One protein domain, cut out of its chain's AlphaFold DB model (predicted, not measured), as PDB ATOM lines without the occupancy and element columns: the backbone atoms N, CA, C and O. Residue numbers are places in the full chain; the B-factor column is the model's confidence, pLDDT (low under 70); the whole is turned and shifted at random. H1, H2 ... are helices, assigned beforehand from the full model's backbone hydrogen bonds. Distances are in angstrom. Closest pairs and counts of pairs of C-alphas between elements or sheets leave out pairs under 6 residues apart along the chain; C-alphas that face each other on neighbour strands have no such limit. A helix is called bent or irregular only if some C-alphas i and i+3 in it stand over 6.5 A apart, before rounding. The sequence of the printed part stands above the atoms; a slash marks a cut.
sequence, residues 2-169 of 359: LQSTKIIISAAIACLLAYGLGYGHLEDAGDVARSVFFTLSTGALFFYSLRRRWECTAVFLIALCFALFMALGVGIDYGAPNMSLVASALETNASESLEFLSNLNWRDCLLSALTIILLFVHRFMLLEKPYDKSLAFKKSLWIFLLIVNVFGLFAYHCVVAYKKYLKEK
ATOM      1  N   LEU A   2      -3.776  74.490 164.427       71.38
ATOM      2  CA  LEU A   2      -2.343  74.717 164.148       71.38
ATOM      3  C   LEU A   2      -1.658  73.638 163.275       71.38
ATOM      4  O   LEU A   2      -0.797  73.954 162.461       71.38
ATOM      5  N   GLN A   3      -2.022  72.357 163.418       73.19
ATOM      6  CA  GLN A   3      -1.432  71.263 162.624       73.19
ATOM      7  C   GLN A   3      -1.920  71.253 161.168       73.19
ATOM      8  O   GLN A   3      -1.121  71.031 160.263       73.19
ATOM      9  N   SER A   4      -3.200  71.551 160.938       78.56
ATOM     10  CA  SER A   4      -3.771  71.694 159.594       78.56
ATOM     11  C   SER A   4      -3.116  72.862 158.855       78.56
ATOM     12  O   SER A   4      -2.704  72.706 157.712       78.56
ATOM     13  N   THR A   5      -2.909  73.992 159.538       82.19
ATOM     14  CA  THR A   5      -2.199  75.156 158.986       82.19
ATOM     15  C   THR A   5      -0.760  74.817 158.577       82.19
ATOM     16  O   THR A   5      -0.333  75.212 157.496       82.19
ATOM     17  N   LYS A   6      -0.028  74.028 159.384       81.44
ATOM     18  CA  LYS A   6       1.333  73.560 159.046       81.44
ATOM     19  C   LYS A   6       1.352  72.771 157.740       81.44
ATOM     20  O   LYS A   6       2.155  73.065 156.865       81.44
ATOM     21  N   ILE A   7       0.448  71.801 157.611       84.06
ATOM     22  CA  ILE A   7       0.361  70.938 156.428       84.06
ATOM     23  C   ILE A   7       0.019  71.764 155.182       84.06
ATOM     24  O   ILE A   7       0.667  71.598 154.154       84.06
ATOM     25  N   ILE A   8      -0.948  72.682 155.289       88.31
ATOM     26  CA  ILE A   8      -1.373  73.537 154.172       88.31
ATOM     27  C   ILE A   8      -0.214  74.413 153.683       88.31
ATOM     28  O   ILE A   8       0.047  74.457 152.484       88.31
ATOM     29  N   ILE A   9       0.520  75.064 154.592       89.25
ATOM     30  CA  ILE A   9       1.655  75.922 154.221       89.25
ATOM     31  C   ILE A   9       2.786  75.093 153.596       89.25
ATOM     32  O   ILE A   9       3.314  75.478 152.555       89.25
ATOM     33  N   SER A  10       3.143  73.941 154.180       90.75
ATOM     34  CA  SER A  10       4.172  73.056 153.613       90.75
ATOM     35  C   SER A  10       3.795  72.550 152.216       90.75
ATOM     36  O   SER A  10       4.654  72.496 151.338       90.75
ATOM     37  N   ALA A  11       2.522  72.210 151.989       91.25
ATOM     38  CA  ALA A  11       2.025  71.794 150.680       91.25
ATOM     39  C   ALA A  11       2.042  72.949 149.666       91.25
ATOM     40  O   ALA A  11       2.495  72.760 148.542       91.25
ATOM     41  N   ALA A  12       1.622  74.153 150.067       93.69
ATOM     42  CA  ALA A  12       1.640  75.331 149.201       93.69
ATOM     43  C   ALA A  12       3.063  75.678 148.733       93.69
ATOM     44  O   ALA A  12       3.286  75.880 147.542       93.69
ATOM     45  N   ILE A  13       4.038  75.676 149.650       94.69
ATOM     46  CA  ILE A  13       5.456  75.893 149.322       94.69
ATOM     47  C   ILE A  13       5.958  74.811 148.362       94.69
ATOM     48  O   ILE A  13       6.626  75.128 147.382       94.69
ATOM     49  N   ALA A  14       5.623  73.543 148.614       95.00
ATOM     50  CA  ALA A  14       6.020  72.441 147.744       95.00
ATOM     51  C   ALA A  14       5.470  72.596 146.316       95.00
ATOM     52  O   ALA A  14       6.223  72.412 145.364       95.00
ATOM     53  N   CYS A  15       4.199  72.980 146.161       93.69
ATOM     54  CA  CYS A  15       3.593  73.226 144.849       93.69
ATOM     55  C   CYS A  15       4.253  74.403 144.119       93.69
ATOM     56  O   CYS A  15       4.547  74.293 142.932       93.69
ATOM     57  N   LEU A  16       4.516  75.510 144.825       94.94
ATOM     58  CA  LEU A  16       5.184  76.681 144.248       94.94
ATOM     59  C   LEU A  16       6.599  76.346 143.767       94.94
ATOM     60  O   LEU A  16       6.965  76.709 142.652       94.94
ATOM     61  N   LEU A  17       7.366  75.606 144.572       95.25
ATOM     62  CA  LEU A  17       8.705  75.147 144.199       95.25
ATOM     63  C   LEU A  17       8.661  74.168 143.022       95.25
ATOM     64  O   LEU A  17       9.469  74.286 142.109       95.25
ATOM     65  N   ALA A  18       7.718  73.223 142.996       93.50
ATOM     66  CA  ALA A  18       7.567  72.301 141.869       93.50
ATOM     67  C   ALA A  18       7.258  73.037 140.561       93.50
ATOM     68  O   ALA A  18       7.918  72.796 139.549       93.50
ATOM     69  N   TYR A  19       6.316  73.979 140.597       91.62
ATOM     70  CA  TYR A  19       5.986  74.812 139.448       91.62
ATOM     71  C   TYR A  19       7.183  75.662 138.998       91.62
ATOM     72  O   TYR A  19       7.578  75.598 137.837       91.62
ATOM     73  N   GLY A  20       7.805  76.399 139.923       91.69
ATOM     74  CA  GLY A  20       8.911  77.311 139.621       91.69
ATOM     75  C   GLY A  20      10.192  76.620 139.139       91.69
ATOM     76  O   GLY A  20      10.992  77.233 138.439       91.69
ATOM     77  N   LEU A  21      10.379  75.337 139.466       91.94
ATOM     78  CA  LEU A  21      11.490  74.511 138.977       91.94
ATOM     79  C   LEU A  21      11.182  73.776 137.666       91.94
ATOM     80  O   LEU A  21      11.996  72.969 137.218       91.94
ATOM     81  N   GLY A  22      10.031  74.058 137.052       89.06
ATOM     82  CA  GLY A  22       9.667  73.551 135.733       89.06
ATOM     83  C   GLY A  22       9.014  72.180 135.717       89.06
ATOM     84  O   GLY A  22       8.905  71.573 134.657       89.06
ATOM     85  N   TYR A  23       8.520  71.707 136.863       89.38
ATOM     86  CA  TYR A  23       7.755  70.458 136.975       89.38
ATOM     87  C   TYR A  23       6.236  70.669 136.910       89.38
ATOM     88  O   TYR A  23       5.468  69.749 137.189       89.38
ATOM     89  N   GLY A  24       5.796  71.886 136.571       76.00
ATOM     90  CA  GLY A  24       4.387  72.214 136.336       76.00
ATOM     91  C   GLY A  24       3.903  71.944 134.906       76.00
ATOM     92  O   GLY A  24       2.697  71.887 134.687       76.00
ATOM     93  N   HIS A  25       4.820  71.769 133.949       69.38
ATOM     94  CA  HIS A  25       4.503  71.467 132.552       69.38
ATOM     95  C   HIS A  25       4.416  69.949 132.387       69.38
ATOM     96  O   HIS A  25       5.404  69.248 132.584       69.38
ATOM     97  N   LEU A  26       3.213  69.443 132.116       69.56
ATOM     98  CA  LEU A  26       2.900  68.015 132.124       69.56
ATOM     99  C   LEU A  26       2.440  67.621 130.721       69.56
ATOM    100  O   LEU A  26       1.356  68.026 130.299       69.56
ATOM    101  N   GLU A  27       3.273  66.877 129.995       68.56
ATOM    102  CA  GLU A  27       2.976  66.447 128.623       68.56
ATOM    103  C   GLU A  27       2.248  65.096 128.599       68.56
ATOM    104  O   GLU A  27       1.376  64.879 127.754       68.56
ATOM    105  N   ASP A  28       2.541  64.213 129.562       75.19
ATOM    106  CA  ASP A  28       1.897  62.906 129.689       75.19
ATOM    107  C   ASP A  28       1.466  62.546 131.127       75.19
ATOM    108  O   ASP A  28       1.823  63.186 132.121       75.19
ATOM    109  N   ALA A  29       0.660  61.487 131.260       74.88
ATOM    110  CA  ALA A  29       0.159  61.018 132.554       74.88
ATOM    111  C   ALA A  29       1.273  60.519 133.501       74.88
ATOM    112  O   ALA A  29       1.110  60.543 134.725       74.88
ATOM    113  N   GLY A  30       2.407  60.071 132.954       78.38
ATOM    114  CA  GLY A  30       3.579  59.670 133.723       78.38
ATOM    115  C   GLY A  30       4.289  60.868 134.355       78.38
ATOM    116  O   GLY A  30       4.689  60.791 135.518       78.38
ATOM    117  N   ASP A  31       4.391  61.984 133.636       75.19
ATOM    118  CA  ASP A  31       4.904  63.257 134.140       75.19
ATOM    119  C   ASP A  31       4.032  63.794 135.265       75.19
ATOM    120  O   ASP A  31       4.558  64.207 136.302       75.19
ATOM    121  N   VAL A  32       2.703  63.706 135.117       79.88
ATOM    122  CA  VAL A  32       1.757  64.091 136.178       79.88
ATOM    123  C   VAL A  32       2.033  63.282 137.442       79.88
ATOM    124  O   VAL A  32       2.210  63.851 138.521       79.88
ATOM    125  N   ALA A  33       2.118  61.954 137.321       84.06
ATOM    126  CA  ALA A  33       2.342  61.075 138.463       84.06
ATOM    127  C   ALA A  33       3.682  61.363 139.161       84.06
ATOM    128  O   ALA A  33       3.730  61.449 140.392       84.06
ATOM    129  N   ARG A  34       4.760  61.570 138.389       83.31
ATOM    130  CA  ARG A  34       6.078  61.943 138.924       83.31
ATOM    131  C   ARG A  34       6.017  63.292 139.637       83.31
ATOM    132  O   ARG A  34       6.406  63.375 140.801       83.31
ATOM    133  N   SER A  35       5.495  64.325 138.981       83.50
ATOM    134  CA  SER A  35       5.416  65.679 139.538       83.50
ATOM    135  C   SER A  35       4.620  65.708 140.846       83.50
ATOM    136  O   SER A  35       5.103  66.229 141.857       83.50
ATOM    137  N   VAL A  36       3.459  65.046 140.890       88.69
ATOM    138  CA  VAL A  36       2.649  64.916 142.111       88.69
ATOM    139  C   VAL A  36       3.431  64.202 143.213       88.69
ATOM    140  O   VAL A  36       3.494  64.696 144.339       88.69
ATOM    141  N   PHE A  37       4.079  63.076 142.909       92.06
ATOM    142  CA  PHE A  37       4.849  62.316 143.893       92.06
ATOM    143  C   PHE A  37       6.002  63.128 144.508       92.06
ATOM    144  O   PHE A  37       6.144  63.170 145.735       92.06
ATOM    145  N   PHE A  38       6.804  63.812 143.687       91.69
ATOM    146  CA  PHE A  38       7.922  64.629 144.173       91.69
ATOM    147  C   PHE A  38       7.445  65.884 144.913       91.69
ATOM    148  O   PHE A  38       8.066  66.280 145.904       91.69
ATOM    149  N   THR A  39       6.309  66.463 144.518       92.06
ATOM    150  CA  THR A  39       5.669  67.580 145.232       92.06
ATOM    151  C   THR A  39       5.181  67.146 146.616       92.06
ATOM    152  O   THR A  39       5.531  67.764 147.624       92.06
ATOM    153  N   LEU A  40       4.448  66.032 146.708       93.38
ATOM    154  CA  LEU A  40       3.978  65.486 147.987       93.38
ATOM    155  C   LEU A  40       5.142  65.129 148.913       93.38
ATOM    156  O   LEU A  40       5.115  65.449 150.103       93.38
ATOM    157  N   SER A  41       6.197  64.526 148.365       94.06
ATOM    158  CA  SER A  41       7.392  64.174 149.133       94.06
ATOM    159  C   SER A  41       8.155  65.411 149.628       94.06
ATOM    160  O   SER A  41       8.682  65.409 150.741       94.06
ATOM    161  N   THR A  42       8.134  66.510 148.864       95.25
ATOM    162  CA  THR A  42       8.658  67.818 149.294       95.25
ATOM    163  C   THR A  42       7.856  68.363 150.481       95.25
ATOM    164  O   THR A  42       8.437  68.745 151.498       95.25
ATOM    165  N   GLY A  43       6.521  68.326 150.415       92.88
ATOM    166  CA  GLY A  43       5.651  68.697 151.538       92.88
ATOM    167  C   GLY A  43       5.897  67.838 152.786       92.88
ATOM    168  O   GLY A  43       5.977  68.361 153.901       92.88
ATOM    169  N   ALA A  44       6.099  66.528 152.603       92.00
ATOM    170  CA  ALA A  44       6.452  65.603 153.679       92.00
ATOM    171  C   ALA A  44       7.824  65.918 154.304       92.00
ATOM    172  O   ALA A  44       7.953  65.864 155.529       92.00
ATOM    173  N   LEU A  45       8.827  66.296 153.499       93.44
ATOM    174  CA  LEU A  45      10.136  66.744 153.984       93.44
ATOM    175  C   LEU A  45      10.015  67.999 154.854       93.44
ATOM    176  O   LEU A  45      10.579  68.028 155.953       93.44
ATOM    177  N   PHE A  46       9.270  69.015 154.402       90.88
ATOM    178  CA  PHE A  46       9.019  70.230 155.182       90.88
ATOM    179  C   PHE A  46       8.345  69.902 156.514       90.88
ATOM    180  O   PHE A  46       8.845  70.297 157.569       90.88
ATOM    181  N   PHE A  47       7.269  69.113 156.477       87.62
ATOM    182  CA  PHE A  47       6.528  68.732 157.674       87.62
ATOM    183  C   PHE A  47       7.375  67.912 158.657       87.62
ATOM    184  O   PHE A  47       7.365  68.182 159.860       87.62
ATOM    185  N   TYR A  48       8.137  66.928 158.168       86.94
ATOM    186  CA  TYR A  48       9.018  66.115 159.007       86.94
ATOM    187  C   TYR A  48      10.109  66.975 159.660       86.94
ATOM    188  O   TYR A  48      10.369  66.836 160.855       86.94
ATOM    189  N   SER A  49      10.686  67.912 158.904       87.31
ATOM    190  CA  SER A  49      11.800  68.754 159.357       87.31
ATOM    191  C   SER A  49      11.395  69.797 160.405       87.31
ATOM    192  O   SER A  49      12.256  70.303 161.120       87.31
ATOM    193  N   LEU A  50      10.095  70.081 160.586       83.62
ATOM    194  CA  LEU A  50       9.589  70.938 161.674       83.62
ATOM    195  C   LEU A  50       9.876  70.377 163.078       83.62
ATOM    196  O   LEU A  50       9.765  71.101 164.067       83.62
ATOM    197  N   ARG A  51      10.238  69.093 163.192       79.31
ATOM    198  CA  ARG A  51      10.503  68.421 164.475       79.31
ATOM    199  C   ARG A  51      11.808  68.866 165.126       79.31
ATOM    200  O   ARG A  51      11.933  68.798 166.349       79.31
ATOM    201  N   ARG A  52      12.794  69.294 164.329       80.62
ATOM    202  CA  ARG A  52      14.125  69.671 164.816       80.62
ATOM    203  C   ARG A  52      14.585  70.980 164.202       80.62
ATOM    204  O   ARG A  52      14.500  71.186 162.997       80.62
ATOM    205  N   ARG A  53      15.166  71.849 165.034       82.31
ATOM    206  CA  ARG A  53      15.614  73.180 164.598       82.31
ATOM    207  C   ARG A  53      16.621  73.119 163.451       82.31
ATOM    208  O   ARG A  53      16.470  73.883 162.505       82.31
ATOM    209  N   TRP A  54      17.607  72.220 163.519       84.25
ATOM    210  CA  TRP A  54      18.648  72.103 162.494       84.25
ATOM    211  C   TRP A  54      18.113  71.532 161.169       84.25
ATOM    212  O   TRP A  54      18.470  72.063 160.124       84.25
ATOM    213  N   GLU A  55      17.214  70.536 161.201       86.44
ATOM    214  CA  GLU A  55      16.561  69.981 159.997       86.44
ATOM    215  C   GLU A  55      15.747  71.066 159.296       86.44
ATOM    216  O   GLU A  55      15.906  71.304 158.102       86.44
ATOM    217  N   CYS A  56      14.927  71.786 160.068       87.19
ATOM    218  CA  CYS A  56      14.161  72.919 159.573       87.19
ATOM    219  C   CYS A  56      15.072  74.008 158.988       87.19
ATOM    220  O   CYS A  56      14.740  74.565 157.949       87.19
ATOM    221  N   THR A  57      16.216  74.306 159.621       89.44
ATOM    222  CA  THR A  57      17.179  75.286 159.086       89.44
ATOM    223  C   THR A  57      17.762  74.805 157.761       89.44
ATOM    224  O   THR A  57      17.801  75.576 156.811       89.44
ATOM    225  N   ALA A  58      18.184  73.542 157.675       91.31
ATOM    226  CA  ALA A  58      18.771  72.984 156.461       91.31
ATOM    227  C   ALA A  58      17.775  73.010 155.292       91.31
ATOM    228  O   ALA A  58      18.096  73.531 154.226       91.31
ATOM    229  N   VAL A  59      16.547  72.526 155.506       92.88
ATOM    230  CA  VAL A  59      15.499  72.534 154.472       92.88
ATOM    231  C   VAL A  59      15.094  73.960 154.095       92.88
ATOM    232  O   VAL A  59      14.894  74.232 152.916       92.88
ATOM    233  N   PHE A  60      15.034  74.889 155.056       93.69
ATOM    234  CA  PHE A  60      14.785  76.306 154.780       93.69
ATOM    235  C   PHE A  60      15.861  76.915 153.875       93.69
ATOM    236  O   PHE A  60      15.513  77.574 152.904       93.69
ATOM    237  N   LEU A  61      17.147  76.679 154.156       95.06
ATOM    238  CA  LEU A  61      18.243  77.221 153.346       95.06
ATOM    239  C   LEU A  61      18.241  76.644 151.926       95.06
ATOM    240  O   LEU A  61      18.382  77.400 150.970       95.06
ATOM    241  N   ILE A  62      18.018  75.333 151.779       95.19
ATOM    242  CA  ILE A  62      17.886  74.693 150.459       95.19
ATOM    243  C   ILE A  62      16.719  75.322 149.691       95.19
ATOM    244  O   ILE A  62      16.890  75.771 148.560       95.19
ATOM    245  N   ALA A  63      15.545  75.405 150.318       96.06
ATOM    246  CA  ALA A  63      14.359  75.972 149.694       96.06
ATOM    247  C   ALA A  63      14.515  77.461 149.359       96.06
ATOM    248  O   ALA A  63      13.996  77.901 148.340       96.06
ATOM    249  N   LEU A  64      15.252  78.225 150.171       96.56
ATOM    250  CA  LEU A  64      15.558  79.630 149.909       96.56
ATOM    251  C   LEU A  64      16.420  79.788 148.652       96.56
ATOM    252  O   LEU A  64      16.107  80.633 147.819       96.56
ATOM    253  N   CYS A  65      17.450  78.955 148.472       96.00
ATOM    254  CA  CYS A  65      18.261  78.964 147.250       96.00
ATOM    255  C   CYS A  65      17.407  78.704 146.003       96.00
ATOM    256  O   CYS A  65      17.535  79.411 145.006       96.00
ATOM    257  N   PHE A  66      16.499  77.725 146.065       95.38
ATOM    258  CA  PHE A  66      15.602  77.429 144.947       95.38
ATOM    259  C   PHE A  66      14.530  78.500 144.734       95.38
ATOM    260  O   PHE A  66      14.218  78.816 143.592       95.38
ATOM    261  N   ALA A  67      14.010  79.113 145.798       95.50
ATOM    262  CA  ALA A  67      13.087  80.235 145.676       95.50
ATOM    263  C   ALA A  67      13.766  81.448 145.019       95.50
ATOM    264  O   ALA A  67      13.150  82.097 144.180       95.50
ATOM    265  N   LEU A  68      15.037  81.727 145.325       94.62
ATOM    266  CA  LEU A  68      15.821  82.749 144.621       94.62
ATOM    267  C   LEU A  68      16.049  82.373 143.151       94.62
ATOM    268  O   LEU A  68      15.872  83.217 142.279       94.62
ATOM    269  N   PHE A  69      16.367  81.108 142.863       92.56
ATOM    270  CA  PHE A  69      16.488  80.612 141.487       92.56
ATOM    271  C   PHE A  69      15.194  80.799 140.679       92.56
ATOM    272  O   PHE A  69      15.263  81.142 139.505       92.56
ATOM    273  N   MET A  70      14.012  80.648 141.292       92.25
ATOM    274  CA  MET A  70      12.732  80.894 140.610       92.25
ATOM    275  C   MET A  70      12.595  82.319 140.062       92.25
ATOM    276  O   MET A  70      11.896  82.502 139.072       92.25
ATOM    277  N   ALA A  71      13.257  83.317 140.662       92.12
ATOM    278  CA  ALA A  71      13.226  84.691 140.153       92.12
ATOM    279  C   ALA A  71      13.862  84.815 138.759       92.12
ATOM    280  O   ALA A  71      13.586  85.775 138.050       92.12
ATOM    281  N   LEU A  72      14.686  83.837 138.363       90.38
ATOM    282  CA  LEU A  72      15.289  83.765 137.036       90.38
ATOM    283  C   LEU A  72      14.306  83.299 135.949       90.38
ATOM    284  O   LEU A  72      14.683  83.290 134.785       90.38
ATOM    285  N   GLY A  73      13.104  82.822 136.297       87.31
ATOM    286  CA  GLY A  73      12.098  82.342 135.333       87.31
ATOM    287  C   GLY A  73      12.466  81.052 134.585       87.31
ATOM    288  O   GLY A  73      11.624  80.463 133.916       87.31
ATOM    289  N   VAL A  74      13.696  80.541 134.745       87.31
ATOM    290  CA  VAL A  74      14.250  79.446 133.928       87.31
ATOM    291  C   VAL A  74      13.370  78.196 133.927       87.31
ATOM    292  O   VAL A  74      13.096  77.640 132.868       87.31
ATOM    293  N   GLY A  75      12.914  77.752 135.100       86.75
ATOM    294  CA  GLY A  75      12.048  76.575 135.194       86.75
ATOM    295  C   GLY A  75      10.657  76.806 134.598       86.75
ATOM    296  O   GLY A  75      10.063  75.891 134.040       86.75
ATOM    297  N   ILE A  76      10.140  78.030 134.690       86.94
ATOM    298  CA  ILE A  76       8.795  78.381 134.228       86.94
ATOM    299  C   ILE A  76       8.770  78.456 132.701       86.94
ATOM    300  O   ILE A  76       7.892  77.861 132.086       86.94
ATOM    301  N   ASP A  77       9.752  79.119 132.096       82.75
ATOM    302  CA  ASP A  77       9.778  79.355 130.650       82.75
ATOM    303  C   ASP A  77      10.350  78.174 129.856       82.75
ATOM    304  O   ASP A  77       9.917  77.904 128.734       82.75
ATOM    305  N   TYR A  78      11.328  77.462 130.426       79.06
ATOM    306  CA  TYR A  78      12.087  76.425 129.717       79.06
ATOM    307  C   TYR A  78      11.904  75.015 130.289       79.06
ATOM    308  O   TYR A  78      12.471  74.059 129.751       79.06
ATOM    309  N   GLY A  79      11.115  74.875 131.356       84.75
ATOM    310  CA  GLY A  79      10.852  73.599 132.010       84.75
ATOM    311  C   GLY A  79      12.016  73.091 132.863       84.75
ATOM    312  O   GLY A  79      12.934  73.822 133.241       84.75
ATOM    313  N   ALA A  80      11.955  71.804 133.209       87.00
ATOM    314  CA  ALA A  80      12.974  71.151 134.025       87.00
ATOM    315  C   ALA A  80      14.374  71.187 133.367       87.00
ATOM    316  O   ALA A  80      14.480  71.272 132.136       87.00
ATOM    317  N   PRO A  81      15.465  71.066 134.158       88.25
ATOM    318  CA  PRO A  81      16.827  71.089 133.633       88.25
ATOM    319  C   PRO A  81      17.022  70.110 132.476       88.25
ATOM    320  O   PRO A  81      16.846  68.901 132.613       88.25
ATOM    321  N   ASN A  82      17.417  70.653 131.333       82.38
ATOM    322  CA  ASN A  82      17.680  69.907 130.116       82.38
ATOM    323  C   ASN A  82      19.051  70.300 129.558       82.38
ATOM    324  O   ASN A  82      19.708  71.224 130.042       82.38
ATOM    325  N   MET A  83      19.507  69.567 128.547       78.31
ATOM    326  CA  MET A  83      20.832  69.785 127.972       78.31
ATOM    327  C   MET A  83      21.013  71.207 127.433       78.31
ATOM    328  O   MET A  83      22.075  71.782 127.629       78.31
ATOM    329  N   SER A  84      19.984  71.784 126.811       69.44
ATOM    330  CA  SER A  84      20.025  73.134 126.241       69.44
ATOM    331  C   SER A  84      20.278  74.195 127.313       69.44
ATOM    332  O   SER A  84      21.033  75.135 127.079       69.44
ATOM    333  N   LEU A  85      19.660  74.039 128.489       78.69
ATOM    334  CA  LEU A  85      19.866  74.920 129.642       78.69
ATOM    335  C   LEU A  85      21.274  74.778 130.223       78.69
ATOM    336  O   LEU A  85      21.921  75.779 130.516       78.69
ATOM    337  N   VAL A  86      21.768  73.542 130.354       81.56
ATOM    338  CA  VAL A  86      23.133  73.285 130.835       81.56
ATOM    339  C   VAL A  86      24.178  73.822 129.856       81.56
ATOM    340  O   VAL A  86      25.146  74.437 130.290       81.56
ATOM    341  N   ALA A  87      23.975  73.634 128.551       73.62
ATOM    342  CA  ALA A  87      24.855  74.162 127.514       73.62
ATOM    343  C   ALA A  87      24.906  75.693 127.566       73.62
ATOM    344  O   ALA A  87      25.994  76.252 127.633       73.62
ATOM    345  N   SER A  88      23.744  76.356 127.641       77.06
ATOM    346  CA  SER A  88      23.678  77.812 127.797       77.06
ATOM    347  C   SER A  88      24.436  78.265 129.044       77.06
ATOM    348  O   SER A  88      25.324  79.094 128.939       77.06
ATOM    349  N   ALA A  89      24.177  77.671 130.212       80.56
ATOM    350  CA  ALA A  89      24.840  78.074 131.454       80.56
ATOM    351  C   ALA A  89      26.373  77.889 131.437       80.56
ATOM    352  O   ALA A  89      27.077  78.624 132.124       80.56
ATOM    353  N   LEU A  90      26.888  76.902 130.694       79.06
ATOM    354  CA  LEU A  90      28.324  76.613 130.602       79.06
ATOM    355  C   LEU A  90      29.046  77.384 129.488       79.06
ATOM    356  O   LEU A  90      30.263  77.536 129.571       79.06
ATOM    357  N   GLU A  91      28.329  77.812 128.449       74.12
ATOM    358  CA  GLU A  91      28.888  78.536 127.295       74.12
ATOM    359  C   GLU A  91      28.642  80.049 127.365       74.12
ATOM    360  O   GLU A  91      29.310  80.816 126.678       74.12
ATOM    361  N   THR A  92      27.735  80.491 128.236       74.81
ATOM    362  CA  THR A  92      27.435  81.905 128.457       74.81
ATOM    363  C   THR A  92      28.603  82.659 129.099       74.81
ATOM    364  O   THR A  92      29.321  82.156 129.967       74.81
ATOM    365  N   ASN A  93      28.770  83.919 128.698       74.88
ATOM    366  CA  ASN A  93      29.782  84.839 129.224       74.88
ATOM    367  C   ASN A  93      29.189  85.890 130.191       74.88
ATOM    368  O   ASN A  93      27.988  85.926 130.464       74.88
ATOM    369  N   ALA A  94      30.045  86.762 130.739       72.44
ATOM    370  CA  ALA A  94      29.642  87.767 131.727       72.44
ATOM    371  C   ALA A  94      28.657  88.815 131.176       72.44
ATOM    372  O   ALA A  94      27.756  89.229 131.903       72.44
ATOM    373  N   SER A  95      28.805  89.229 129.912       69.12
ATOM    374  CA  SER A  95      27.878  90.170 129.268       69.12
ATOM    375  C   SER A  95      26.492  89.558 129.085       69.12
ATOM    376  O   SER A  95      25.516  90.146 129.536       69.12
ATOM    377  N   GLU A  96      26.414  88.346 128.533       69.00
ATOM    378  CA  GLU A  96      25.155  87.609 128.363       69.00
ATOM    379  C   GLU A  96      24.473  87.313 129.707       69.00
ATOM    380  O   GLU A  96      23.254  87.405 129.827       69.00
ATOM    381  N   SER A  97      25.251  87.011 130.753       79.06
ATOM    382  CA  SER A  97      24.709  86.803 132.103       79.06
ATOM    383  C   SER A  97      24.081  88.077 132.673       79.06
ATOM    384  O   SER A  97      23.022  88.022 133.295       79.06
ATOM    385  N   LEU A  98      24.726  89.233 132.478       80.38
ATOM    386  CA  LEU A  98      24.205  90.522 132.933       80.38
ATOM    387  C   LEU A  98      22.928  90.900 132.167       80.38
ATOM    388  O   LEU A  98      21.963  91.358 132.770       80.38
ATOM    389  N   GLU A  99      22.922  90.675 130.856       74.62
ATOM    390  CA  GLU A  99      21.774  90.916 129.980       74.62
ATOM    391  C   GLU A  99      20.595  89.991 130.302       74.62
ATOM    392  O   GLU A  99      19.440  90.408 130.300       74.62
ATOM    393  N   PHE A 100      20.858  88.736 130.663       82.19
ATOM    394  CA  PHE A 100      19.816  87.848 131.165       82.19
ATOM    395  C   PHE A 100      19.193  88.393 132.462       82.19
ATOM    396  O   PHE A 100      17.971  88.431 132.606       82.19
ATOM    397  N   LEU A 101      20.022  88.878 133.394       85.50
ATOM    398  CA  LEU A 101      19.563  89.456 134.663       85.50
ATOM    399  C   LEU A 101      18.843  90.805 134.505       85.50
ATOM    400  O   LEU A 101      18.025  91.154 135.357       85.50
ATOM    401  N   SER A 102      19.117  91.577 133.451       83.75
ATOM    402  CA  SER A 102      18.377  92.817 133.177       83.75
ATOM    403  C   SER A 102      16.978  92.552 132.611       83.75
ATOM    404  O   SER A 102      16.093  93.392 132.764       83.75
ATOM    405  N   ASN A 103      16.755  91.371 132.028       82.50
ATOM    406  CA  ASN A 103      15.505  90.972 131.378       82.50
ATOM    407  C   ASN A 103      14.593  90.092 132.255       82.50
ATOM    408  O   ASN A 103      13.697  89.419 131.741       82.50
ATOM    409  N   LEU A 104      14.786  90.093 133.579       87.75
ATOM    410  CA  LEU A 104      13.957  89.301 134.491       87.75
ATOM    411  C   LEU A 104      12.479  89.709 134.436       87.75
ATOM    412  O   LEU A 104      12.115  90.887 134.498       87.75
ATOM    413  N   ASN A 105      11.606  88.708 134.390       90.00
ATOM    414  CA  ASN A 105      10.168  88.910 134.362       90.00
ATOM    415  C   ASN A 105       9.635  89.208 135.770       90.00
ATOM    416  O   ASN A 105       9.798  88.430 136.712       90.00
ATOM    417  N   TRP A 106       8.921  90.328 135.917       91.44
ATOM    418  CA  TRP A 106       8.363  90.751 137.204       91.44
ATOM    419  C   TRP A 106       7.408  89.715 137.822       91.44
ATOM    420  O   TRP A 106       7.281  89.661 139.046       91.44
ATOM    421  N   ARG A 107       6.741  88.890 136.999       93.31
ATOM    422  CA  ARG A 107       5.830  87.832 137.467       93.31
ATOM    423  C   ARG A 107       6.583  86.733 138.213       93.31
ATOM    424  O   ARG A 107       6.128  86.299 139.270       93.31
ATOM    425  N   ASP A 108       7.745  86.345 137.705       93.56
ATOM    426  CA  ASP A 108       8.576  85.295 138.296       93.56
ATOM    427  C   ASP A 108       9.250  85.806 139.571       93.56
ATOM    428  O   ASP A 108       9.267  85.119 140.595       93.56
ATOM    429  N   CYS A 109       9.674  87.075 139.567       94.81
ATOM    430  CA  CYS A 109      10.119  87.780 140.769       94.81
ATOM    431  C   CYS A 109       9.027  87.827 141.852       94.81
ATOM    432  O   CYS A 109       9.311  87.578 143.025       94.81
ATOM    433  N   LEU A 110       7.769  88.105 141.485       95.44
ATOM    434  CA  LEU A 110       6.647  88.114 142.428       95.44
ATOM    435  C   LEU A 110       6.380  86.716 143.003       95.44
ATOM    436  O   LEU A 110       6.156  86.573 144.206       95.44
ATOM    437  N   LEU A 111       6.432  85.679 142.164       94.69
ATOM    438  CA  LEU A 111       6.247  84.291 142.588       94.69
ATOM    439  C   LEU A 111       7.369  83.826 143.530       94.69
ATOM    440  O   LEU A 111       7.109  83.172 144.546       94.69
ATOM    441  N   SER A 112       8.612  84.203 143.224       96.31
ATOM    442  CA  SER A 112       9.774  84.010 144.093       96.31
ATOM    443  C   SER A 112       9.574  84.708 145.441       96.31
ATOM    444  O   SER A 112       9.656  84.056 146.485       96.31
ATOM    445  N   ALA A 113       9.200  85.991 145.438       96.88
ATOM    446  CA  ALA A 113       8.953  86.762 146.654       96.88
ATOM    447  C   ALA A 113       7.843  86.145 147.523       96.88
ATOM    448  O   ALA A 113       8.020  85.998 148.733       96.88
ATOM    449  N   LEU A 114       6.731  85.711 146.918       96.25
ATOM    450  CA  LEU A 114       5.654  85.004 147.618       96.25
ATOM    451  C   LEU A 114       6.158  83.712 148.275       96.25
ATOM    452  O   LEU A 114       5.862  83.447 149.442       96.25
ATOM    453  N   THR A 115       6.948  82.922 147.547       96.44
ATOM    454  CA  THR A 115       7.524  81.667 148.053       96.44
ATOM    455  C   THR A 115       8.468  81.929 149.224       96.44
ATOM    456  O   THR A 115       8.396  81.237 150.239       96.44
ATOM    457  N   ILE A 116       9.297  82.973 149.133       97.00
ATOM    458  CA  ILE A 116      10.178  83.412 150.220       97.00
ATOM    459  C   ILE A 116       9.348  83.808 151.444       97.00
ATOM    460  O   ILE A 116       9.601  83.297 152.534       97.00
ATOM    461  N   ILE A 117       8.311  84.635 151.291       95.19
ATOM    462  CA  ILE A 117       7.431  85.022 152.405       95.19
ATOM    463  C   ILE A 117       6.835  83.781 153.079       95.19
ATOM    464  O   ILE A 117       6.901  83.657 154.303       95.19
ATOM    465  N   LEU A 118       6.322  82.821 152.303       93.88
ATOM    466  CA  LEU A 118       5.781  81.572 152.841       93.88
ATOM    467  C   LEU A 118       6.843  80.732 153.563       93.88
ATOM    468  O   LEU A 118       6.543  80.153 154.606       93.88
ATOM    469  N   LEU A 119       8.087  80.698 153.075       94.38
ATOM    470  CA  LEU A 119       9.206  80.034 153.752       94.38
ATOM    471  C   LEU A 119       9.536  80.691 155.097       94.38
ATOM    472  O   LEU A 119       9.753  79.985 156.084       94.38
ATOM    473  N   PHE A 120       9.537  82.025 155.166       92.25
ATOM    474  CA  PHE A 120       9.729  82.767 156.414       92.25
ATOM    475  C   PHE A 120       8.565  82.528 157.383       92.25
ATOM    476  O   PHE A 120       8.793  82.210 158.548       92.25
ATOM    477  N   VAL A 121       7.322  82.563 156.908       89.25
ATOM    478  CA  VAL A 121       6.132  82.186 157.687       89.25
ATOM    479  C   VAL A 121       6.264  80.760 158.235       89.25
ATOM    480  O   VAL A 121       6.095  80.535 159.436       89.25
ATOM    481  N   HIS A 122       6.632  79.806 157.379       86.75
ATOM    482  CA  HIS A 122       6.847  78.413 157.751       86.75
ATOM    483  C   HIS A 122       7.955  78.269 158.800       86.75
ATOM    484  O   HIS A 122       7.844  77.464 159.724       86.75
ATOM    485  N   ARG A 123       9.020  79.070 158.691       85.69
ATOM    486  CA  ARG A 123      10.135  79.082 159.637       85.69
ATOM    487  C   ARG A 123       9.752  79.700 160.980       85.69
ATOM    488  O   ARG A 123      10.035  79.096 162.004       85.69
ATOM    489  N   PHE A 124       9.150  80.883 161.002       81.69
ATOM    490  CA  PHE A 124       8.978  81.664 162.231       81.69
ATOM    491  C   PHE A 124       7.681  81.346 162.979       81.69
ATOM    492  O   PHE A 124       7.722  81.200 164.196       81.69
ATOM    493  N   MET A 125       6.555  81.153 162.284       70.94
ATOM    494  CA  MET A 125       5.263  80.909 162.947       70.94
ATOM    495  C   MET A 125       5.058  79.449 163.365       70.94
ATOM    496  O   MET A 125       4.257  79.152 164.244       70.94
ATOM    497  N   LEU A 126       5.764  78.494 162.747       65.50
ATOM    498  CA  LEU A 126       5.516  77.065 162.988       65.50
ATOM    499  C   LEU A 126       6.517  76.414 163.959       65.50
ATOM    500  O   LEU A 126       6.316  75.247 164.323       65.50
ATOM    501  N   LEU A 127       7.542  77.155 164.407       66.25
ATOM    502  CA  LEU A 127       8.598  76.708 165.333       66.25
ATOM    503  C   LEU A 127       8.244  76.830 166.830       66.25
ATOM    504  O   LEU A 127       9.091  76.550 167.675       66.25
ATOM    505  N   GLU A 128       7.006  77.182 167.178       60.53
ATOM    506  CA  GLU A 128       6.595  77.468 168.566       60.53
ATOM    507  C   GLU A 128       6.708  76.287 169.554       60.53
ATOM    508  O   GLU A 128       6.640  76.497 170.762       60.53
ATOM    509  N   LYS A 129       6.897  75.037 169.097       57.00
ATOM    510  CA  LYS A 129       6.995  73.891 170.017       57.00
ATOM    511  C   LYS A 129       8.433  73.646 170.498       57.00
ATOM    512  O   LYS A 129       9.346  73.574 169.671       57.00
ATOM    513  N   PRO A 130       8.648  73.425 171.811       53.56
ATOM    514  CA  PRO A 130       9.909  72.888 172.297       53.56
ATOM    515  C   PRO A 130      10.165  71.521 171.655       53.56
ATOM    516  O   PRO A 130       9.246  70.734 171.432       53.56
ATOM    517  N   TYR A 131      11.431  71.278 171.328       56.38
ATOM    518  CA  TYR A 131      11.948  70.029 170.773       56.38
ATOM    519  C   TYR A 131      11.408  68.814 171.545       56.38
ATOM    520  O   TYR A 131      11.759  68.610 172.709       56.38
ATOM    521  N   ASP A 132      10.559  68.013 170.896       60.50
ATOM    522  CA  ASP A 132      10.005  66.801 171.492       60.50
ATOM    523  C   ASP A 132      11.052  65.679 171.444       60.50
ATOM    524  O   ASP A 132      11.306  65.069 170.402       60.50
ATOM    525  N   LYS A 133      11.693  65.431 172.590       58.81
ATOM    526  CA  LYS A 133      12.709  64.384 172.766       58.81
ATOM    527  C   LYS A 133      12.144  62.963 172.643       58.81
ATOM    528  O   LYS A 133      12.940  62.041 172.490       58.81
ATOM    529  N   SER A 134      10.821  62.772 172.716       61.78
ATOM    530  CA  SER A 134      10.195  61.440 172.729       61.78
ATOM    531  C   SER A 134      10.164  60.759 171.358       61.78
ATOM    532  O   SER A 134      10.071  59.533 171.272       61.78
ATOM    533  N   LEU A 135      10.283  61.525 170.269       67.00
ATOM    534  CA  LEU A 135      10.187  60.983 168.920       67.00
ATOM    535  C   LEU A 135      11.570  60.603 168.372       67.00
ATOM    536  O   LEU A 135      12.407  61.459 168.070       67.00
ATOM    537  N   ALA A 136      11.800  59.297 168.213       74.31
ATOM    538  CA  ALA A 136      13.047  58.766 167.673       74.31
ATOM    539  C   ALA A 136      13.322  59.312 166.261       74.31
ATOM    540  O   ALA A 136      12.493  59.210 165.352       74.31
ATOM    541  N   PHE A 137      14.514  59.875 166.061       80.31
ATOM    542  CA  PHE A 137      14.924  60.371 164.752       80.31
ATOM    543  C   PHE A 137      15.298  59.234 163.824       80.31
ATOM    544  O   PHE A 137      16.315  58.562 163.995       80.31
ATOM    545  N   LYS A 138      14.483  59.068 162.786       86.88
ATOM    546  CA  LYS A 138      14.743  58.128 161.706       86.88
ATOM    547  C   LYS A 138      15.600  58.818 160.648       86.88
ATOM    548  O   LYS A 138      15.078  59.357 159.676       86.88
ATOM    549  N   LYS A 139      16.922  58.799 160.848       86.69
ATOM    550  CA  LYS A 139      17.909  59.381 159.917       86.69
ATOM    551  C   LYS A 139      17.708  58.891 158.479       86.69
ATOM    552  O   LYS A 139      17.757  59.691 157.553       86.69
ATOM    553  N   SER A 140      17.440  57.597 158.306       91.31
ATOM    554  CA  SER A 140      17.188  56.979 156.998       91.31
ATOM    555  C   SER A 140      15.977  57.580 156.288       91.31
ATOM    556  O   SER A 140      16.066  57.896 155.108       91.31
ATOM    557  N   LEU A 141      14.873  57.802 157.008       90.62
ATOM    558  CA  LEU A 141      13.666  58.411 156.452       90.62
ATOM    559  C   LEU A 141      13.908  59.865 156.035       90.62
ATOM    560  O   LEU A 141      13.458  60.275 154.971       90.62
ATOM    561  N   TRP A 142      14.635  60.638 156.846       89.69
ATOM    562  CA  TRP A 142      14.945  62.027 156.507       89.69
ATOM    563  C   TRP A 142      15.836  62.132 155.264       89.69
ATOM    564  O   TRP A 142      15.546  62.919 154.369       89.69
ATOM    565  N   ILE A 143      16.870  61.288 155.166       90.69
ATOM    566  CA  ILE A 143      17.736  61.215 153.978       90.69
ATOM    567  C   ILE A 143      16.938  60.768 152.750       90.69
ATOM    568  O   ILE A 143      17.079  61.360 151.686       90.69
ATOM    569  N   PHE A 144      16.071  59.763 152.895       93.75
ATOM    570  CA  PHE A 144      15.195  59.313 151.815       93.75
ATOM    571  C   PHE A 144      14.311  60.456 151.300       93.75
ATOM    572  O   PHE A 144      14.297  60.714 150.102       93.75
ATOM    573  N   LEU A 145      13.650  61.200 152.193       92.81
ATOM    574  CA  LEU A 145      12.835  62.359 151.817       92.81
ATOM    575  C   LEU A 145      13.663  63.494 151.204       92.81
ATOM    576  O   LEU A 145      13.145  64.225 150.368       92.81
ATOM    577  N   LEU A 146      14.931  63.653 151.593       90.44
ATOM    578  CA  LEU A 146      15.837  64.647 151.010       90.44
ATOM    579  C   LEU A 146      16.249  64.294 149.569       90.44
ATOM    580  O   LEU A 146      16.453  65.191 148.756       90.44
ATOM    581  N   ILE A 147      16.352  63.002 149.252       92.12
ATOM    582  CA  ILE A 147      16.663  62.511 147.902       92.12
ATOM    583  C   ILE A 147      15.403  62.495 147.031       92.12
ATOM    584  O   ILE A 147      15.434  62.889 145.869       92.12
ATOM    585  N   VAL A 148      14.284  62.042 147.588       93.12
ATOM    586  CA  VAL A 148      13.037  61.804 146.859       93.12
ATOM    587  C   VAL A 148      12.116  63.011 147.009       93.12
ATOM    588  O   VAL A 148      11.036  62.925 147.570       93.12
ATOM    589  N   ASN A 149      12.560  64.178 146.553       94.31
ATOM    590  CA  ASN A 149      11.756  65.403 146.504       94.31
ATOM    591  C   ASN A 149      12.113  66.215 145.250       94.31
ATOM    592  O   ASN A 149      12.953  65.793 144.455       94.31
ATOM    593  N   VAL A 150      11.495  67.383 145.079       93.81
ATOM    594  CA  VAL A 150      11.711  68.231 143.899       93.81
ATOM    595  C   VAL A 150      13.169  68.687 143.724       93.81
ATOM    596  O   VAL A 150      13.664  68.742 142.604       93.81
ATOM    597  N   PHE A 151      13.894  68.954 144.813       93.88
ATOM    598  CA  PHE A 151      15.307  69.340 144.782       93.88
ATOM    599  C   PHE A 151      16.194  68.182 144.324       93.88
ATOM    600  O   PHE A 151      17.104  68.373 143.518       93.88
ATOM    601  N   GLY A 152      15.918  66.971 144.817       92.62
ATOM    602  CA  GLY A 152      16.620  65.764 144.386       92.62
ATOM    603  C   GLY A 152      16.350  65.434 142.918       92.62
ATOM    604  O   GLY A 152      17.284  65.117 142.181       92.62
ATOM    605  N   LEU A 153      15.101  65.601 142.467       91.75
ATOM    606  CA  LEU A 153      14.729  65.466 141.058       91.75
ATOM    607  C   LEU A 153      15.447  66.501 140.178       91.75
ATOM    608  O   LEU A 153      16.009  66.143 139.146       91.75
ATOM    609  N   PHE A 154      15.501  67.761 140.617       92.81
ATOM    610  CA  PHE A 154      16.251  68.822 139.945       92.81
ATOM    611  C   PHE A 154      17.735  68.480 139.811       92.81
ATOM    612  O   PHE A 154      18.281  68.546 138.712       92.81
ATOM    613  N   ALA A 155      18.379  68.045 140.896       93.62
ATOM    614  CA  ALA A 155      19.776  67.626 140.856       93.62
ATOM    615  C   ALA A 155      19.995  66.435 139.905       93.62
ATOM    616  O   ALA A 155      20.959  66.429 139.138       93.62
ATOM    617  N   TYR A 156      19.087  65.453 139.910       92.56
ATOM    618  CA  TYR A 156      19.127  64.321 138.986       92.56
ATOM    619  C   TYR A 156      19.050  64.775 137.522       92.56
ATOM    620  O   TYR A 156      19.901  64.383 136.722       92.56
ATOM    621  N   HIS A 157      18.101  65.650 137.174       90.69
ATOM    622  CA  HIS A 157      17.975  66.187 135.818       90.69
ATOM    623  C   HIS A 157      19.186  67.023 135.397       90.69
ATOM    624  O   HIS A 157      19.663  66.850 134.279       90.69
ATOM    625  N   CYS A 158      19.773  67.823 136.294       92.19
ATOM    626  CA  CYS A 158      21.040  68.508 136.021       92.19
ATOM    627  C   CYS A 158      22.168  67.521 135.691       92.19
ATOM    628  O   CYS A 158      22.906  67.732 134.731       92.19
ATOM    629  N   VAL A 159      22.299  66.420 136.442       93.88
ATOM    630  CA  VAL A 159      23.329  65.397 136.184       93.88
ATOM    631  C   VAL A 159      23.090  64.686 134.851       93.88
ATOM    632  O   VAL A 159      24.042  64.469 134.103       93.88
ATOM    633  N   VAL A 160      21.844  64.322 134.535       91.12
ATOM    634  CA  VAL A 160      21.493  63.683 133.255       91.12
ATOM    635  C   VAL A 160      21.758  64.631 132.085       91.12
ATOM    636  O   VAL A 160      22.437  64.246 131.131       91.12
ATOM    637  N   ALA A 161      21.301  65.880 132.182       85.44
ATOM    638  CA  ALA A 161      21.526  66.918 131.184       85.44
ATOM    639  C   ALA A 161      23.020  67.195 130.972       85.44
ATOM    640  O   ALA A 161      23.475  67.266 129.833       85.44
ATOM    641  N   TYR A 162      23.803  67.274 132.051       87.56
ATOM    642  CA  TYR A 162      25.249  67.469 131.979       87.56
ATOM    643  C   TYR A 162      25.981  66.272 131.367       87.56
ATOM    644  O   TYR A 162      26.866  66.451 130.535       87.56
ATOM    645  N   LYS A 163      25.599  65.034 131.710       89.00
ATOM    646  CA  LYS A 163      26.154  63.836 131.059       89.00
ATOM    647  C   LYS A 163      25.868  63.826 129.559       89.00
ATOM    648  O   LYS A 163      26.749  63.457 128.786       89.00
ATOM    649  N   LYS A 164      24.664  64.241 129.153       80.81
ATOM    650  CA  LYS A 164      24.307  64.387 127.740       80.81
ATOM    651  C   LYS A 164      25.161  65.465 127.066       80.81
ATOM    652  O   LYS A 164      25.788  65.178 126.054       80.81
ATOM    653  N   TYR A 165      25.299  66.632 127.698       78.00
ATOM    654  CA  TYR A 165      26.183  67.702 127.232       78.00
ATOM    655  C   TYR A 165      27.632  67.227 127.043       78.00
ATOM    656  O   TYR A 165      28.225  67.473 126.002       78.00
ATOM    657  N   LEU A 166      28.201  66.489 128.003       77.75
ATOM    658  CA  LEU A 166      29.566  65.958 127.885       77.75
ATOM    659  C   LEU A 166      29.722  64.912 126.776       77.75
ATOM    660  O   LEU A 166      30.765  64.870 126.133       77.75
ATOM    661  N   LYS A 167      28.707  64.068 126.549       75.19
ATOM    662  CA  LYS A 167      28.696  63.118 125.424       75.19
ATOM    663  C   LYS A 167      28.707  63.862 124.082       75.19
ATOM    664  O   LYS A 167      29.324  63.392 123.132       75.19
ATOM    665  N   GLU A 168      28.028  65.005 124.019       65.69
ATOM    666  CA  GLU A 168      27.844  65.799 122.800       65.69
ATOM    667  C   GLU A 168      28.893  66.899 122.591       65.69
ATOM    668  O   GLU A 168      29.012  67.407 121.478       65.69
ATOM    669  N   LYS A 169      29.681  67.253 123.613       67.06
ATOM    670  CA  LYS A 169      30.828  68.162 123.516       67.06
ATOM    671  C   LYS A 169      32.084  67.351 123.171       67.06
ATOM    672  O   LYS A 169      32.791  66.927 124.086       67.06
TER     673      LYS A 169
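This is residues 2 to 169 of the 359 residues of a protein of Comamonas thiooxydans (UniProt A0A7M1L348). Four long helices, H1, H2, H3 and H7, make an elongated up-and-down bundle, each running against the one before. H8 packs on H2; H9 starts at H1 and H2 and runs out beyond one end of the bundle, where short H4, H5 and H6 lie, while residues 125 to 138 loop round the other end. The printed part has 168 residues with nine named helices, H1 to H9 in order, and no named strand: all helix. It is compact, radius of gyration of the C-alphas 17.2 A, spanning 54 by 32 by 30 A.

H1, residues 2 to 23, is the hub, touching five helices; it is irregular, C-alphas 20 and 23 being 7.4 A apart. H2, residues 29 to 49, makes a hairpin with H1 at a steep tilt of 44 degrees, closest C-alphas Ala 11 and Gly 43, 4.8 A. H2 also makes a hairpin with H3, residues 53 to 70. H7, residues 106 to 124, touches H3 at a shallow tilt of 6 degrees, opposite ways, closest C-alphas Ala 67 and Ser 112, 5.3 A. H4, residues 74 to 78, touches H1. H8, residues 139 to 147, touches H2. H9, residues 150 to 168, touches H5, residues 83 to 91, about perpendicular at 73 degrees, closest C-alphas Met 83 and Ala 161, 4.4 A. H6, residues 94 to 102, touches no helix. Every O i to N i+4 pair is within hydrogen-bond range in H2 to H9, and 16 of 18 in H1.

H1 runs 29.3 A from C-alpha 2 at (-2.343, 74.717, 164.148); H2 runs 30.2 A. H9 runs 26.7 A to C-alpha 168 at (27.844, 65.799, 122.800).

The farthest C-alphas, Ser 95 and Ser 134, are 55.0 A apart. The printed part has no cut; the H7 to H8 link is long. Eighteen residues have pLDDT under 70, among them 126 to 135.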